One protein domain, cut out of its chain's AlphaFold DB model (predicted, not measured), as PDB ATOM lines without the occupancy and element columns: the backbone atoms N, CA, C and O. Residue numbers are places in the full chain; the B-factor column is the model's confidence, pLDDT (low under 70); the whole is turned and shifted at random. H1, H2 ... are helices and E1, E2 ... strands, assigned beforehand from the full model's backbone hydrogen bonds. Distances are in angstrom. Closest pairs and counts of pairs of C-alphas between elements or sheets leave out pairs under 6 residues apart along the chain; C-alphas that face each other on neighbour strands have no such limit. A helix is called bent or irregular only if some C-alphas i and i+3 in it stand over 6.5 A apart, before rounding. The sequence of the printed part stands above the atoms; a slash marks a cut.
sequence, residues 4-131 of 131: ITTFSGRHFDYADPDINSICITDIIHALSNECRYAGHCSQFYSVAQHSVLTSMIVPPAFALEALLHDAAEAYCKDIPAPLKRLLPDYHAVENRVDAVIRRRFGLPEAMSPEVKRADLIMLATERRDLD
ATOM      1  N   ILE A   4     281.198 196.523 188.856       97.00
ATOM      2  CA  ILE A   4     281.606 196.452 190.271       97.00
ATOM      3  C   ILE A   4     283.057 195.981 190.406       97.00
ATOM      4  O   ILE A   4     283.567 195.276 189.533       97.00
ATOM      5  N   THR A   5     283.713 196.341 191.512       97.31
ATOM      6  CA  THR A   5     284.998 195.746 191.902       97.31
ATOM      7  C   THR A   5     284.749 194.479 192.712       97.31
ATOM      8  O   THR A   5     284.043 194.520 193.718       97.31
ATOM      9  N   THR A   6     285.337 193.360 192.300       97.38
ATOM     10  CA  THR A   6     285.268 192.090 193.029       97.38
ATOM     11  C   THR A   6     286.264 192.045 194.189       97.38
ATOM     12  O   THR A   6     287.138 192.903 194.319       97.38
ATOM     13  N   PHE A   7     286.172 191.004 195.022       97.25
ATOM     14  CA  PHE A   7     287.084 190.777 196.147       97.25
ATOM     15  C   PHE A   7     288.569 190.784 195.738       97.25
ATOM     16  O   PHE A   7     289.399 191.388 196.414       97.25
ATOM     17  N   SER A   8     288.907 190.168 194.604       97.00
ATOM     18  CA  SER A   8     290.271 190.134 194.067       97.00
ATOM     19  C   SER A   8     290.691 191.404 193.313       97.00
ATOM     20  O   SER A   8     291.790 191.447 192.759       97.00
ATOM     21  N   GLY A   9     289.846 192.440 193.286       96.38
ATOM     22  CA  GLY A   9     290.127 193.714 192.622       96.38
ATOM     23  C   GLY A   9     289.832 193.731 191.120       96.38
ATOM     24  O   GLY A   9     290.291 194.638 190.425       96.38
ATOM     25  N   ARG A  10     289.096 192.745 190.588       95.56
ATOM     26  CA  ARG A  10     288.693 192.718 189.171       95.56
ATOM     27  C   ARG A  10     287.476 193.602 188.953       95.56
ATOM     28  O   ARG A  10     286.655 193.754 189.849       95.56
ATOM     29  N   HIS A  11     287.328 194.138 187.748       96.19
ATOM     30  CA  HIS A  11     286.086 194.786 187.341       96.19
ATOM     31  C   HIS A  11     285.189 193.772 186.638       96.19
ATOM     32  O   HIS A  11     285.612 193.134 185.674       96.19
ATOM     33  N   PHE A  12     283.963 193.635 187.130       97.50
ATOM     34  CA  PHE A  12     282.915 192.837 186.506       97.50
ATOM     35  C   PHE A  12     281.848 193.781 185.947       97.50
ATOM     36  O   PHE A  12     281.235 194.507 186.728       97.50
ATOM     37  N   ASP A  13     281.650 193.796 184.627       96.81
ATOM     38  CA  ASP A  13     280.655 194.636 183.947       96.81
ATOM     39  C   ASP A  13     279.371 193.841 183.652       96.81
ATOM     40  O   ASP A  13     279.404 192.786 183.023       96.81
ATOM     41  N   TYR A  14     278.224 194.351 184.102       95.69
ATOM     42  CA  TYR A  14     276.915 193.727 183.894       95.69
ATOM     43  C   TYR A  14     276.367 193.912 182.471       95.69
ATOM     44  O   TYR A  14     275.511 193.136 182.027       95.69
ATOM     45  N   ALA A  15     276.794 194.965 181.769       94.50
ATOM     46  CA  ALA A  15     276.383 195.239 180.396       94.50
ATOM     47  C   ALA A  15     277.143 194.357 179.397       94.50
ATOM     48  O   ALA A  15     276.552 193.941 178.401       94.50
ATOM     49  N   ASP A  16     278.405 194.038 179.693       93.94
ATOM     50  CA  ASP A  16     279.268 193.192 178.863       93.94
ATOM     51  C   ASP A  16     280.114 192.223 179.721       93.94
ATOM     52  O   ASP A  16     281.304 192.457 179.953       93.94
ATOM     53  N   PRO A  17     279.505 191.147 180.262       94.25
ATOM     54  CA  PRO A  17     280.210 190.200 181.118       94.25
ATOM     55  C   PRO A  17     281.239 189.383 180.323       94.25
ATOM     56  O   PRO A  17     280.899 188.472 179.566       94.25
ATOM     57  N   ASP A  18     282.521 189.682 180.542       94.38
ATOM     58  CA  ASP A  18     283.647 188.966 179.938       94.38
ATOM     59  C   ASP A  18     284.026 187.694 180.717       94.38
ATOM     60  O   ASP A  18     284.106 187.679 181.949       94.38
ATOM     61  N   ILE A  19     284.379 186.634 179.987       96.19
ATOM     62  CA  ILE A  19     284.804 185.345 180.546       96.19
ATOM     63  C   ILE A  19     286.061 185.471 181.423       96.19
ATOM     64  O   ILE A  19     286.202 184.728 182.395       96.19
ATOM     65  N   ASN A  20     286.954 186.429 181.137       95.19
ATOM     66  CA  ASN A  20     288.178 186.633 181.921       95.19
ATOM     67  C   ASN A  20     287.939 187.413 183.223       95.19
ATOM     68  O   ASN A  20     288.802 187.414 184.109       95.19
ATOM     69  N   SER A  21     286.775 188.059 183.359       94.75
ATOM     70  CA  SER A  21     286.367 188.711 184.608       94.75
ATOM     71  C   SER A  21     285.868 187.700 185.653       94.75
ATOM     72  O   SER A  21     285.936 187.972 186.852       94.75
ATOM     73  N   ILE A  22     285.466 186.497 185.220       97.69
ATOM     74  CA  ILE A  22     285.015 185.419 186.102       97.69
ATOM     75  C   ILE A  22     286.198 184.775 186.835       97.69
ATOM     76  O   ILE A  22     287.117 184.204 186.233       97.69
ATOM     77  N   CYS A  23     286.143 184.818 188.165       97.12
ATOM     78  CA  CYS A  23     287.187 184.333 189.058       97.12
ATOM     79  C   CYS A  23     286.577 183.443 190.142       97.12
ATOM     80  O   CYS A  23     285.696 183.871 190.882       97.12
ATOM     81  N   ILE A  24     287.081 182.214 190.274       97.75
ATOM     82  CA  ILE A  24     286.552 181.256 191.254       97.75
ATOM     83  C   ILE A  24     286.715 181.746 192.699       97.75
ATOM     84  O   ILE A  24     285.826 181.542 193.516       97.75
ATOM     85  N   THR A  25     287.808 182.450 193.011       97.94
ATOM     86  CA  THR A  25     288.039 183.020 194.346       97.94
ATOM     87  C   THR A  25     287.004 184.088 194.688       97.94
ATOM     88  O   THR A  25     286.550 184.145 195.828       97.94
ATOM     89  N   ASP A  26     286.600 184.901 193.706       98.31
ATOM     90  CA  ASP A  26     285.566 185.922 193.901       98.31
ATOM     91  C   ASP A  26     284.194 185.279 194.107       98.31
ATOM     92  O   ASP A  26     283.476 185.684 195.016       98.31
ATOM     93  N   ILE A  27     283.872 184.238 193.327       98.62
ATOM     94  CA  ILE A  27     282.634 183.461 193.481       98.62
ATOM     95  C   ILE A  27     282.558 182.865 194.886       98.62
ATOM     96  O   ILE A  27     281.599 183.112 195.608       98.62
ATOM     97  N   ILE A  28     283.591 182.131 195.310       97.88
ATOM     98  CA  ILE A  28     283.614 181.492 196.631       97.88
ATOM     99  C   ILE A  28     283.482 182.541 197.738       97.88
ATOM    100  O   ILE A  28     282.696 182.349 198.665       97.88
ATOM    101  N   HIS A  29     284.224 183.649 197.649       98.56
ATOM    102  CA  HIS A  29     284.161 184.708 198.651       98.56
ATOM    103  C   HIS A  29     282.762 185.331 198.729       98.56
ATOM    104  O   HIS A  29     282.195 185.411 199.817       98.56
ATOM    105  N   ALA A  30     282.188 185.739 197.596       98.62
ATOM    106  CA  ALA A  30     280.876 186.374 197.553       98.62
ATOM    107  C   ALA A  30     279.772 185.425 198.039       98.62
ATOM    108  O   ALA A  30     279.048 185.771 198.969       98.62
ATOM    109  N   LEU A  31     279.707 184.195 197.515       98.75
ATOM    110  CA  LEU A  31     278.696 183.211 197.921       98.75
ATOM    111  C   LEU A  31     278.815 182.800 199.392       98.75
ATOM    112  O   LEU A  31     277.817 182.436 200.009       98.75
ATOM    113  N   SER A  32     280.019 182.853 199.976       98.50
ATOM    114  CA  SER A  32     280.215 182.577 201.406       98.50
ATOM    115  C   SER A  32     279.657 183.677 202.307       98.50
ATOM    116  O   SER A  32     279.456 183.420 203.489       98.50
ATOM    117  N   ASN A  33     279.410 184.873 201.765       98.25
ATOM    118  CA  ASN A  33     278.808 186.011 202.461       98.25
ATOM    119  C   ASN A  33     277.358 186.280 202.015       98.25
ATOM    120  O   ASN A  33     276.666 187.075 202.649       98.25
ATOM    121  N   GLU A  34     276.892 185.642 200.938       98.44
ATOM    122  CA  GLU A  34     275.533 185.798 200.428       98.44
ATOM    123  C   GLU A  34     274.565 184.944 201.247       98.44
ATOM    124  O   GLU A  34     274.654 183.715 201.242       98.44
ATOM    125  N   CYS A  35     273.652 185.589 201.974       97.50
ATOM    126  CA  CYS A  35     272.615 184.895 202.728       97.50
ATOM    127  C   CYS A  35     271.546 184.337 201.793       97.50
ATOM    128  O   CYS A  35     271.004 185.077 200.975       97.50
ATOM    129  N   ARG A  36     271.125 183.098 202.041       96.69
ATOM    130  CA  ARG A  36     269.857 182.591 201.510       96.69
ATOM    131  C   ARG A  36     268.672 183.144 202.289       96.69
ATOM    132  O   ARG A  36     268.828 183.760 203.348       96.69
ATOM    133  N   TYR A  37     267.470 182.933 201.750       95.12
ATOM    134  CA  TYR A  37     266.206 183.374 202.358       95.12
ATOM    135  C   TYR A  37     266.180 184.885 202.638       95.12
ATOM    136  O   TYR A  37     265.573 185.338 203.610       95.12
ATOM    137  N   ALA A  38     266.889 185.668 201.815       95.50
ATOM    138  CA  ALA A  38     267.110 187.101 202.022       95.50
ATOM    139  C   ALA A  38     267.608 187.459 203.442       95.50
ATOM    140  O   ALA A  38     267.325 188.540 203.953       95.50
ATOM    141  N   GLY A  39     268.343 186.549 204.095       95.62
ATOM    142  CA  GLY A  39     268.890 186.758 205.437       95.62
ATOM    143  C   GLY A  39     267.880 186.637 206.580       95.62
ATOM    144  O   GLY A  39     268.183 187.069 207.688       95.62
ATOM    145  N   HIS A  40     266.700 186.058 206.341       95.31
ATOM    146  CA  HIS A  40     265.663 185.896 207.365       95.31
ATOM    147  C   HIS A  40     265.744 184.584 208.164       95.31
ATOM    148  O   HIS A  40     264.913 184.364 209.044       95.31
ATOM    149  N   CYS A  41     266.738 183.731 207.908       94.62
ATOM    150  CA  CYS A  41     267.002 182.559 208.743       94.62
ATOM    151  C   CYS A  41     267.447 182.971 210.159       94.62
ATOM    152  O   CYS A  41     268.138 183.972 210.348       94.62
ATOM    153  N   SER A  42     267.106 182.156 211.161       93.06
ATOM    154  CA  SER A  42     267.516 182.377 212.561       93.06
ATOM    155  C   SER A  42     269.030 182.245 212.788       93.06
ATOM    156  O   SER A  42     269.573 182.787 213.753       93.06
ATOM    157  N   GLN A  43     269.714 181.532 211.895       94.12
ATOM    158  CA  GLN A  43     271.162 181.390 211.845       94.12
ATOM    159  C   GLN A  43     271.655 181.740 210.445       94.12
ATOM    160  O   GLN A  43     270.924 181.598 209.464       94.12
ATOM    161  N   PHE A  44     272.907 182.190 210.348       96.69
ATOM    162  CA  PHE A  44     273.523 182.473 209.059       96.69
ATOM    163  C   PHE A  44     273.563 181.206 208.199       96.69
ATOM    164  O   PHE A  44     274.131 180.193 208.607       96.69
ATOM    165  N   TYR A  45     272.971 181.293 207.011       97.56
ATOM    166  CA  TYR A  45     272.941 180.219 206.034       97.56
ATOM    167  C   TYR A  45     273.240 180.801 204.655       97.56
ATOM    168  O   TYR A  45     272.493 181.650 204.159       97.56
ATOM    169  N   SER A  46     274.369 180.399 204.071       98.50
ATOM    170  CA  SER A  46     274.891 181.022 202.855       98.50
ATOM    171  C   SER A  46     274.585 180.233 201.589       98.50
ATOM    172  O   SER A  46     274.394 179.014 201.617       98.50
ATOM    173  N   VAL A  47     274.617 180.923 200.450       98.62
ATOM    174  CA  VAL A  47     274.529 180.290 199.125       98.62
ATOM    175  C   VAL A  47     275.682 179.304 198.915       98.62
ATOM    176  O   VAL A  47     275.476 178.215 198.377       98.62
ATOM    177  N   ALA A  48     276.891 179.617 199.399       98.62
ATOM    178  CA  ALA A  48     278.016 178.682 199.333       98.62
ATOM    179  C   ALA A  48     277.737 177.387 200.111       98.62
ATOM    180  O   ALA A  48     278.036 176.299 199.617       98.62
ATOM    181  N   GLN A  49     277.149 177.482 201.309       98.44
ATOM    182  CA  GLN A  49     276.790 176.304 202.098       98.44
ATOM    183  C   GLN A  49     275.754 175.444 201.365       98.44
ATOM    184  O   GLN A  49     275.954 174.235 201.241       98.44
ATOM    185  N   HIS A  50     274.701 176.060 200.826       98.44
ATOM    186  CA  HIS A  50     273.714 175.385 199.981       98.44
ATOM    187  C   HIS A  50     274.358 174.682 198.778       98.44
ATOM    188  O   HIS A  50     274.117 173.498 198.544       98.44
ATOM    189  N   SER A  51     275.237 175.374 198.053       98.50
ATOM    190  CA  SER A  51     275.905 174.839 196.861       98.50
ATOM    191  C   SER A  51     276.780 173.623 197.188       98.50
ATOM    192  O   SER A  51     276.745 172.610 196.485       98.50
ATOM    193  N   VAL A  52     277.526 173.674 198.299       98.56
ATOM    194  CA  VAL A  52     278.340 172.543 198.770       98.56
ATOM    195  C   VAL A  52     277.453 171.357 199.148       98.56
ATOM    196  O   VAL A  52     277.715 170.244 198.695       98.56
ATOM    197  N   LEU A  53     276.382 171.572 199.917       98.56
ATOM    198  CA  LEU A  53     275.441 170.507 200.284       98.56
ATOM    199  C   LEU A  53     274.772 169.883 199.050       98.56
ATOM    200  O   LEU A  53     274.732 168.657 198.931       98.56
ATOM    201  N   THR A  54     274.353 170.705 198.088       98.69
ATOM    202  CA  THR A  54     273.776 170.259 196.810       98.69
ATOM    203  C   THR A  54     274.763 169.390 196.026       98.69
ATOM    204  O   THR A  54     274.389 168.337 195.506       98.69
ATOM    205  N   SER A  55     276.050 169.758 196.010       98.56
ATOM    206  CA  SER A  55     277.100 168.978 195.339       98.56
ATOM    207  C   SER A  55     277.341 167.592 195.948       98.56
ATOM    208  O   SER A  55     277.824 166.694 195.258       98.56
ATOM    209  N   MET A  56     276.976 167.388 197.218       98.56
ATOM    210  CA  MET A  56     277.173 166.122 197.933       98.56
ATOM    211  C   MET A  56     276.036 165.113 197.737       98.56
ATOM    212  O   MET A  56     276.213 163.939 198.060       98.56
ATOM    213  N   ILE A  57     274.883 165.539 197.209       98.31
ATOM    214  CA  ILE A  57     273.711 164.667 197.011       98.31
ATOM    215  C   ILE A  57     273.468 164.289 195.541       98.31
ATOM    216  O   ILE A  57     272.505 163.583 195.229       98.31
ATOM    217  N   VAL A  58     274.337 164.735 194.633       98.50
ATOM    218  CA  VAL A  58     274.337 164.343 193.216       98.50
ATOM    219  C   VAL A  58     275.378 163.249 192.941       98.50
ATOM    220  O   VAL A  58     276.345 163.109 193.692       98.50
ATOM    221  N   PRO A  59     275.240 162.466 191.851       98.31
ATOM    222  CA  PRO A  59     276.313 161.582 191.409       98.31
ATOM    223  C   PRO A  59     277.612 162.364 191.134       98.31
ATOM    224  O   PRO A  59     277.535 163.497 190.654       98.31
ATOM    225  N   PRO A  60     278.806 161.764 191.325       98.00
ATOM    226  CA  PRO A  60     280.086 162.470 191.186       98.00
ATOM    227  C   PRO A  60     280.286 163.201 189.851       98.00
ATOM    228  O   PRO A  60     280.926 164.247 189.815       98.00
ATOM    229  N   ALA A  61     279.703 162.686 188.763       98.00
ATOM    230  CA  ALA A  61     279.763 163.307 187.440       98.00
ATOM    231  C   ALA A  61     279.106 164.702 187.375       98.00
ATOM    232  O   ALA A  61     279.480 165.503 186.526       98.00
ATOM    233  N   PHE A  62     278.165 165.001 188.276       98.50
ATOM    234  CA  PHE A  62     277.430 166.269 188.331       98.50
ATOM    235  C   PHE A  62     277.880 167.177 189.481       98.50
ATOM    236  O   PHE A  62     277.366 168.284 189.621       98.50
ATOM    237  N   ALA A  63     278.832 166.738 190.313       98.50
ATOM    238  CA  ALA A  63     279.214 167.450 191.532       98.50
ATOM    239  C   ALA A  63     279.734 168.869 191.253       98.50
ATOM    240  O   ALA A  63     279.382 169.798 191.974       98.50
ATOM    241  N   LEU A  64     280.522 169.060 190.187       98.56
ATOM    242  CA  LEU A  64     281.024 170.387 189.817       98.56
ATOM    243  C   LEU A  64     279.900 171.317 189.345       98.56
ATOM    244  O   LEU A  64     279.871 172.481 189.732       98.56
ATOM    245  N   GLU A  65     278.979 170.807 188.526       98.75
ATOM    246  CA  GLU A  65     277.833 171.591 188.066       98.75
ATOM    247  C   GLU A  65     276.938 171.978 189.245       98.75
ATOM    248  O   GLU A  65     276.583 173.143 189.374       98.75
ATOM    249  N   ALA A  66     276.649 171.040 190.150       98.69
ATOM    250  CA  ALA A  66     275.901 171.307 191.374       98.69
ATOM    251  C   ALA A  66     276.610 172.299 192.307       98.69
ATOM    252  O   ALA A  66     275.957 173.132 192.923       98.69
ATOM    253  N   LEU A  67     277.938 172.261 192.399       98.69
ATOM    254  CA  LEU A  67     278.693 173.210 193.217       98.69
ATOM    255  C   LEU A  67     278.643 174.643 192.661       98.69
ATOM    256  O   LEU A  67     278.765 175.596 193.423       98.69
ATOM    257  N   LEU A  68     278.500 174.797 191.344       98.62
ATOM    258  CA  LEU A  68     278.538 176.091 190.655       98.62
ATOM    259  C   LEU A  68     277.174 176.535 190.113       98.62
ATOM    260  O   LEU A  68     277.115 177.518 189.377       98.62
ATOM    261  N   HIS A  69     276.088 175.836 190.446       98.50
ATOM    262  CA  HIS A  69     274.782 176.080 189.831       98.50
ATOM    263  C   HIS A  69     274.200 177.468 190.152       98.50
ATOM    264  O   HIS A  69     273.565 178.052 189.280       98.50
ATOM    265  N   ASP A  70     274.512 178.008 191.335       98.38
ATOM    266  CA  ASP A  70     274.131 179.356 191.788       98.38
ATOM    267  C   ASP A  70     275.291 180.368 191.672       98.38
ATOM    268  O   ASP A  70     275.275 181.452 192.253       98.38
ATOM    269  N   ALA A  71     276.347 180.055 190.912       98.50
ATOM    270  CA  ALA A  71     277.533 180.911 190.835       98.50
ATOM    271  C   ALA A  71     277.256 182.326 190.293       98.50
ATOM    272  O   ALA A  71     278.016 183.250 190.594       98.50
ATOM    273  N   ALA A  72     276.177 182.525 189.528       98.12
ATOM    274  CA  ALA A  72     275.755 183.849 189.076       98.12
ATOM    275  C   ALA A  72     275.391 184.786 190.243       98.12
ATOM    276  O   ALA A  72     275.622 185.994 190.150       98.12
ATOM    277  N   GLU A  73     274.918 184.249 191.370       98.38
ATOM    278  CA  GLU A  73     274.525 185.027 192.553       98.38
ATOM    279  C   GLU A  73     275.714 185.745 193.204       98.38
ATOM    280  O   GLU A  73     275.539 186.790 193.826       98.38
ATOM    281  N   ALA A  74     276.946 185.277 192.966       98.31
ATOM    282  CA  ALA A  74     278.161 185.970 193.393       98.31
ATOM    283  C   ALA A  74     278.266 187.393 192.822       98.31
ATOM    284  O   ALA A  74     278.854 188.278 193.444       98.31
ATOM    285  N   TYR A  75     277.708 187.603 191.629       97.88
ATOM    286  CA  TYR A  75     277.703 188.886 190.935       97.88
ATOM    287  C   TYR A  75     276.321 189.536 190.965       97.88
ATOM    288  O   TYR A  75     276.221 190.761 190.996       97.88
ATOM    289  N   CYS A  76     275.257 188.736 190.946       97.06
ATOM    290  CA  CYS A  76     273.888 189.212 190.790       97.06
ATOM    291  C   CYS A  76     273.113 189.343 192.111       97.06
ATOM    292  O   CYS A  76     272.144 190.102 192.116       97.06
ATOM    293  N   LYS A  77     273.577 188.746 193.220       97.00
ATOM    294  CA  LYS A  77     272.851 188.529 194.497       97.00
ATOM    295  C   LYS A  77     271.832 187.386 194.425       97.00
ATOM    296  O   LYS A  77     271.296 187.116 193.356       97.00
ATOM    297  N   ASP A  78     271.535 186.778 195.574       97.25
ATOM    298  CA  ASP A  78     270.400 185.856 195.721       97.25
ATOM    299  C   ASP A  78     269.106 186.675 195.850       97.25
ATOM    300  O   ASP A  78     268.870 187.360 196.852       97.25
ATOM    301  N   ILE A  79     268.266 186.650 194.811       96.44
ATOM    302  CA  ILE A  79     266.942 187.279 194.847       96.44
ATOM    303  C   ILE A  79     265.877 186.201 195.060       96.44
ATOM    304  O   ILE A  79     265.683 185.360 194.175       96.44
ATOM    305  N   PRO A  80     265.063 186.297 196.137       94.31
ATOM    306  CA  PRO A  80     263.985 185.353 196.387       94.31
ATOM    307  C   PRO A  80     263.083 185.161 195.170       94.31
ATOM    308  O   PRO A  80     262.597 186.126 194.570       94.31
ATOM    309  N   ALA A  81     262.791 183.900 194.848       92.88
ATOM    310  CA  ALA A  81     262.040 183.532 193.652       92.88
ATOM    311  C   ALA A  81     260.724 184.321 193.435       92.88
ATOM    312  O   ALA A  81     260.444 184.668 192.284       92.88
ATOM    313  N   PRO A  82     259.909 184.654 194.464       94.00
ATOM    314  CA  PRO A  82     258.719 185.486 194.272       94.00
ATOM    315  C   PRO A  82     259.030 186.900 193.763       94.00
ATOM    316  O   PRO A  82     258.320 187.390 192.889       94.00
ATOM    317  N   LEU A  83     260.095 187.533 194.266       96.25
ATOM    318  CA  LEU A  83     260.525 188.863 193.831       96.25
ATOM    319  C   LEU A  83     261.138 188.805 192.430       96.25
ATOM    320  O   LEU A  83     260.811 189.626 191.579       96.25
ATOM    321  N   LYS A  84     261.959 187.787 192.154       94.44
ATOM    322  CA  LYS A  84     262.609 187.586 190.852       94.44
ATOM    323  C   LYS A  84     261.609 187.494 189.692       94.44
ATOM    324  O   LYS A  84     261.858 188.038 188.621       94.44
ATOM    325  N   ARG A  85     260.428 186.898 189.915       94.31
ATOM    326  CA  ARG A  85     259.327 186.849 188.923       94.31
ATOM    327  C   ARG A  85     258.787 188.224 188.523       94.31
ATOM    328  O   ARG A  85     258.181 188.341 187.464       94.31
ATOM    329  N   LEU A  86     258.983 189.243 189.357       97.56
ATOM    330  CA  LEU A  86     258.559 190.619 189.094       97.56
ATOM    331  C   LEU A  86     259.643 191.439 188.370       97.56
ATOM    332  O   LEU A  86     259.410 192.606 188.064       97.56
ATOM    333  N   LEU A  87     260.818 190.853 188.097       96.56
ATOM    334  CA  LEU A  87     262.010 191.542 187.588       96.56
ATOM    335  C   LEU A  87     262.540 190.883 186.291       96.56
ATOM    336  O   LEU A  87     263.608 190.266 186.299       96.56
ATOM    337  N   PRO A  88     261.827 190.997 185.154       94.75
ATOM    338  CA  PRO A  88     262.212 190.326 183.907       94.75
ATOM    339  C   PRO A  88     263.572 190.787 183.359       94.75
ATOM    340  O   PRO A  88     264.363 189.961 182.905       94.75
ATOM    341  N   ASP A  89     263.885 192.082 183.452       94.94
ATOM    342  CA  ASP A  89     265.170 192.618 182.986       94.94
ATOM    343  C   ASP A  89     266.343 192.079 183.813       94.94
ATOM    344  O   ASP A  89     267.405 191.766 183.273       94.94
ATOM    345  N   TYR A  90     266.131 191.904 185.119       94.88
ATOM    346  CA  TYR A  90     267.116 191.297 186.009       94.88
ATOM    347  C   TYR A  90     267.354 189.828 185.642       94.88
ATOM    348  O   TYR A  90     268.500 189.407 185.511       94.88
ATOM    349  N   HIS A  91     266.286 189.067 185.388       93.88
ATOM    350  CA  HIS A  91     266.397 187.677 184.943       93.88
ATOM    351  C   HIS A  91     267.199 187.558 183.635       93.88
ATOM    352  O   HIS A  91     267.974 186.622 183.450       93.88
ATOM    353  N   ALA A  92     267.055 188.521 182.718       95.00
ATOM    354  CA  ALA A  92     267.856 188.555 181.498       95.00
ATOM    355  C   ALA A  92     269.341 188.859 181.767       95.00
ATOM    356  O   ALA A  92     270.198 188.310 181.075       95.00
ATOM    357  N   VAL A  93     269.658 189.732 182.731       96.12
ATOM    358  CA  VAL A  93     271.044 190.003 183.161       96.12
ATOM    359  C   VAL A  93     271.664 188.744 183.751       96.12
ATOM    360  O   VAL A  93     272.710 188.308 183.280       96.12
ATOM    361  N   GLU A  94     271.002 188.132 184.727       96.88
ATOM    362  CA  GLU A  94     271.502 186.945 185.413       96.88
ATOM    363  C   GLU A  94     271.745 185.778 184.446       96.88
ATOM    364  O   GLU A  94     272.822 185.190 184.470       96.88
ATOM    365  N   ASN A  95     270.826 185.524 183.507       95.94
ATOM    366  CA  ASN A  95     271.018 184.507 182.468       95.94
ATOM    367  C   ASN A  95     272.281 184.746 181.619       95.94
ATOM    368  O   ASN A  95     272.957 183.792 181.231       95.94
ATOM    369  N   ARG A  96     272.620 186.008 181.304       96.75
ATOM    370  CA  ARG A  96     273.863 186.321 180.573       96.75
ATOM    371  C   ARG A  96     275.093 186.024 181.422       96.75
ATOM    372  O   ARG A  96     276.068 185.493 180.896       96.75
ATOM    373  N   VAL A  97     275.044 186.352 182.711       97.81
ATOM    374  CA  VAL A  97     276.133 186.072 183.656       97.81
ATOM    375  C   VAL A  97     276.328 184.564 183.824       97.81
ATOM    376  O   VAL A  97     277.447 184.078 183.657       97.81
ATOM    377  N   ASP A  98     275.249 183.814 184.053       98.12
ATOM    378  CA  ASP A  98     275.268 182.352 184.163       98.12
ATOM    379  C   ASP A  98     275.861 181.700 182.904       98.12
ATOM    380  O   ASP A  98     276.781 180.889 182.993       98.12
ATOM    381  N   ALA A  99     275.457 182.136 181.708       97.75
ATOM    382  CA  ALA A  99     276.018 181.627 180.457       97.75
ATOM    383  C   ALA A  99     277.540 181.865 180.328       97.75
ATOM    384  O   ALA A  99     278.271 181.035 179.779       97.75
ATOM    385  N   VAL A 100     278.056 182.998 180.817       98.06
ATOM    386  CA  VAL A 100     279.504 183.286 180.817       98.06
ATOM    387  C   VAL A 100     280.232 182.398 181.827       98.06
ATOM    388  O   VAL A 100     281.282 181.841 181.499       98.06
ATOM    389  N   ILE A 101     279.658 182.201 183.015       98.31
ATOM    390  CA  ILE A 101     280.193 181.317 184.058       98.31
ATOM    391  C   ILE A 101     280.224 179.862 183.580       98.31
ATOM    392  O   ILE A 101     281.265 179.207 183.667       98.31
ATOM    393  N   ARG A 102     279.129 179.362 182.999       98.19
ATOM    394  CA  ARG A 102     279.055 178.003 182.445       98.19
ATOM    395  C   ARG A 102     280.147 177.766 181.411       98.19
ATOM    396  O   ARG A 102     280.887 176.789 181.516       98.19
ATOM    397  N   ARG A 103     280.348 178.712 180.485       98.06
ATOM    398  CA  ARG A 103     281.459 178.660 179.518       98.06
ATOM    399  C   ARG A 103     282.830 178.682 180.197       98.06
ATOM    400  O   ARG A 103     283.701 177.904 179.817       98.06
ATOM    401  N   ARG A 104     283.031 179.529 181.216       98.00
ATOM    402  CA  ARG A 104     284.301 179.650 181.959       98.00
ATOM    403  C   ARG A 104     284.742 178.346 182.623       98.00
ATOM    404  O   ARG A 104     285.951 178.113 182.735       98.00
ATOM    405  N   PHE A 105     283.789 177.550 183.095       98.06
ATOM    406  CA  PHE A 105     284.039 176.318 183.846       98.06
ATOM    407  C   PHE A 105     283.731 175.038 183.055       98.06
ATOM    408  O   PHE A 105     283.869 173.949 183.604       98.06
ATOM    409  N   GLY A 106     283.363 175.149 181.774       97.69
ATOM    410  CA  GLY A 106     283.057 173.994 180.923       97.69
ATOM    411  C   GLY A 106     281.796 173.238 181.350       97.69
ATOM    412  O   GLY A 106     281.733 172.022 181.191       97.69
ATOM    413  N   LEU A 107     280.819 173.943 181.922       98.12
ATOM    414  CA  LEU A 107     279.538 173.375 182.341       98.12
ATOM    415  C   LEU A 107     278.565 173.281 181.152       98.12
ATOM    416  O   LEU A 107     278.699 174.047 180.191       98.12
ATOM    417  N   PRO A 108     277.554 172.394 181.219       97.69
ATOM    418  CA  PRO A 108     276.455 172.380 180.258       97.69
ATOM    419  C   PRO A 108     275.759 173.745 180.166       97.69
ATOM    420  O   PRO A 108     275.657 174.458 181.163       97.69
ATOM    421  N   GLU A 109     275.250 174.105 178.984       96.12
ATOM    422  CA  GLU A 109     274.551 175.383 178.761       96.12
ATOM    423  C   GLU A 109     273.262 175.495 179.588       96.12
ATOM    424  O   GLU A 109     272.949 176.560 180.110       96.12
ATOM    425  N   ALA A 110     272.549 174.383 179.750       95.75
ATOM    426  CA  ALA A 110     271.383 174.278 180.612       95.75
ATOM    427  C   ALA A 110     271.690 173.369 181.801       95.75
ATOM    428  O   ALA A 110     272.422 172.393 181.662       95.75
ATOM    429  N   MET A 111     271.096 173.677 182.954       97.25
ATOM    430  CA  MET A 111     271.259 172.879 184.165       97.25
ATOM    431  C   MET A 111     270.807 171.426 183.953       97.25
ATOM    432  O   MET A 111     269.681 171.186 183.504       97.25
ATOM    433  N   SER A 112     271.651 170.465 184.325       98.38
ATOM    434  CA  SER A 112     271.316 169.042 184.268       98.38
ATOM    435  C   SER A 112     270.125 168.711 185.184       98.38
ATOM    436  O   SER A 112     270.035 169.241 186.301       98.38
ATOM    437  N   PRO A 113     269.215 167.802 184.781       98.38
ATOM    438  CA  PRO A 113     268.061 167.409 185.595       98.38
ATOM    439  C   PRO A 113     268.429 166.897 186.994       98.38
ATOM    440  O   PRO A 113     267.697 167.128 187.957       98.38
ATOM    441  N   GLU A 114     269.566 166.217 187.124       98.44
ATOM    442  CA  GLU A 114     270.104 165.702 188.380       98.44
ATOM    443  C   GLU A 114     270.430 166.830 189.354       98.44
ATOM    444  O   GLU A 114     270.048 166.753 190.523       98.44
ATOM    445  N   VAL A 115     271.078 167.886 188.853       98.69
ATOM    446  CA  VAL A 115     271.403 169.089 189.625       98.69
ATOM    447  C   VAL A 115     270.123 169.814 190.007       98.69
ATOM    448  O   VAL A 115     269.933 170.130 191.178       98.69
ATOM    449  N   LYS A 116     269.182 169.975 189.067       98.31
ATOM    450  CA  LYS A 116     267.916 170.649 189.370       98.31
ATOM    451  C   LYS A 116     267.101 169.915 190.429       98.31
ATOM    452  O   LYS A 116     266.473 170.534 191.287       98.31
ATOM    453  N   ARG A 117     267.095 168.584 190.379       98.50
ATOM    454  CA  ARG A 117     266.434 167.757 191.390       98.50
ATOM    455  C   ARG A 117     267.110 167.897 192.753       98.50
ATOM    456  O   ARG A 117     266.402 167.966 193.751       98.50
ATOM    457  N   ALA A 118     268.441 167.925 192.797       98.62
ATOM    458  CA  ALA A 118     269.191 168.109 194.034       98.62
ATOM    459  C   ALA A 118     268.931 169.480 194.674       98.62
ATOM    460  O   ALA A 118     268.612 169.522 195.857       98.62
ATOM    461  N   ASP A 119     268.958 170.559 193.889       98.38
ATOM    462  CA  ASP A 119     268.592 171.915 194.328       98.38
ATOM    463  C   ASP A 119     267.197 171.928 194.991       98.38
ATOM    464  O   ASP A 119     267.036 172.344 196.137       98.38
ATOM    465  N   LEU A 120     266.187 171.327 194.348       98.06
ATOM    466  CA  LEU A 120     264.834 171.238 194.918       98.06
ATOM    467  C   LEU A 120     264.758 170.411 196.214       98.06
ATOM    468  O   LEU A 120     263.984 170.750 197.113       98.06
ATOM    469  N   ILE A 121     265.530 169.324 196.319       98.38
ATOM    470  CA  ILE A 121     265.621 168.519 197.549       98.38
ATOM    471  C   ILE A 121     266.258 169.345 198.669       98.38
ATOM    472  O   ILE A 121     265.760 169.326 199.799       98.38
ATOM    473  N   MET A 122     267.328 170.079 198.361       97.88
ATOM    474  CA  MET A 122     268.006 170.952 199.313       97.88
ATOM    475  C   MET A 122     267.095 172.083 199.775       97.88
ATOM    476  O   MET A 122     266.908 172.229 200.977       97.88
ATOM    477  N   LEU A 123     266.406 172.771 198.862       95.75
ATOM    478  CA  LEU A 123     265.431 173.809 199.200       95.75
ATOM    479  C   LEU A 123     264.334 173.297 200.148       95.75
ATOM    480  O   LEU A 123     263.973 173.972 201.109       95.75
ATOM    481  N   ALA A 124     263.790 172.102 199.897       96.94
ATOM    482  CA  ALA A 124     262.777 171.508 200.771       96.94
ATOM    483  C   ALA A 124     263.339 171.133 202.154       96.94
ATOM    484  O   ALA A 124     262.646 171.276 203.162       96.94
ATOM    485  N   THR A 125     264.586 170.663 202.198       97.12
ATOM    486  CA  THR A 125     265.288 170.286 203.434       97.12
ATOM    487  C   THR A 125     265.607 171.517 204.276       97.12
ATOM    488  O   THR A 125     265.251 171.568 205.447       97.12
ATOM    489  N   GLU A 126     266.198 172.538 203.658       96.06
ATOM    490  CA  GLU A 126     266.512 173.826 204.275       96.06
ATOM    491  C   GLU A 126     265.261 174.488 204.823       96.06
ATOM    492  O   GLU A 126     265.247 174.911 205.968       96.06
ATOM    493  N   ARG A 127     264.174 174.498 204.049       93.12
ATOM    494  CA  ARG A 127     262.910 175.070 204.503       93.12
ATOM    495  C   ARG A 127     262.370 174.369 205.749       93.12
ATOM    496  O   ARG A 127     261.857 175.028 206.635       93.12
ATOM    497  N   ARG A 128     262.475 173.041 205.833       95.44
ATOM    498  CA  ARG A 128     262.055 172.289 207.027       95.44
ATOM    499  C   ARG A 128     262.905 172.637 208.254       95.44
ATOM    500  O   ARG A 128     262.378 172.624 209.361       95.44
ATOM    501  N   ASP A 129     264.199 172.870 208.053       94.31
ATOM    502  CA  ASP A 129     265.174 173.015 209.138       94.31
ATOM    503  C   ASP A 129     265.412 174.484 209.552       94.31
ATOM    504  O   ASP A 129     265.917 174.723 210.649       94.31
ATOM    505  N   LEU A 130     265.077 175.451 208.685       90.31
ATOM    506  CA  LEU A 130     265.384 176.879 208.845       90.31
ATOM    507  C   LEU A 130     264.157 177.819 208.870       90.31
ATOM    508  O   LEU A 130     264.349 178.962 209.299       90.31
ATOM    509  N   ASP A 131     262.959 177.391 208.425       76.50
ATOM    510  CA  ASP A 131     261.686 178.123 208.663       76.50
ATOM    511  C   ASP A 131     261.213 177.928 210.118       76.50
ATOM    512  O   ASP A 131     260.717 178.917 210.712       76.50
TER     513      ASP A 131
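AT A GLANCE: This is residues 4 to 131 of the 131 residues of the protein "HD family hydrolase" of Martelella alba (UniProt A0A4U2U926). Look for a rounded cluster of crossing helices: on one side the long H7 crosses the helical hairpin of H2 and H3, and on the other the short H4 sits between H1 and the long H6. A small loop near the first printed residues, where residues 4 to 5 pair with 11 to 12 of E1, lies far from the middle. The printed part has 128 residues, with one named strand and then seven named helices, E1 H1 H2 H3 H4 H5 H6 H7, and is mostly helix. It is compact, with a radius of gyration of the C-alphas of 14.2 A and spans of 39 by 33 by 28 A.

HOW THE PARTS SIT: Start at H7, residues 113 to 130, whose residues 115 to 122 alone touch H2, residues 47 to 56, the hub; C-alphas 54 and 118 are closest, 5.8 A apart, at a steep tilt of 58 degrees, opposite ways. H2 forms a hairpin with H3, residues 60 to 67, at a shallow tilt of 7 degrees, with C-alphas 55 and 63 closest at 4.6 A. H2 also touches H1, residues 24 to 33, with C-alphas 31 and 48 closest at 4.8 A. H1 touches H4, residues 73 to 76, with C-alphas 30 and 74 closest at 5.0 A. H4 only just touches H6, residues 88 to 105, through 94 to 97 alone, with 3 pairs of C-alphas within 8 A; the closest, 76 and 94, are 6.3 A apart. H5, residues 81 to 84, is close to H6 but not clearly touching, with C-alphas 84 and 91 closest at 7.0 A. In H1, H2, H6 and H7 every O i to N i+4 pair is within hydrogen-bond range, in H3 2 of 4, and H4 and H5 are too short for such a pair.

IN THESE COORDINATES: Find C-alpha 88 at (262.212, 190.326, 183.907); from there H6 runs 25.9 A to C-alpha 105. H7 runs 25.2 A and ends at C-alpha 130, (265.384, 176.879, 208.845). H1 spans 14.4 A, H2 14.5 A and H3 11.0 A; H3 is irregular, with C-alphas 61 and 64 7.6 A apart. E1, residues 11 to 13, pairs with no named strand and begins at C-alpha 11, (286.086, 194.786, 187.341).

THE WHOLE: The farthest C-alphas, Asp 16 and Arg 128, are 39.1 A apart. The printed part has no cut, and the one long link is H1 to H2, residues 34 to 46. The mean pLDDT of the printed part is 96.9, and no printed residue is under 70.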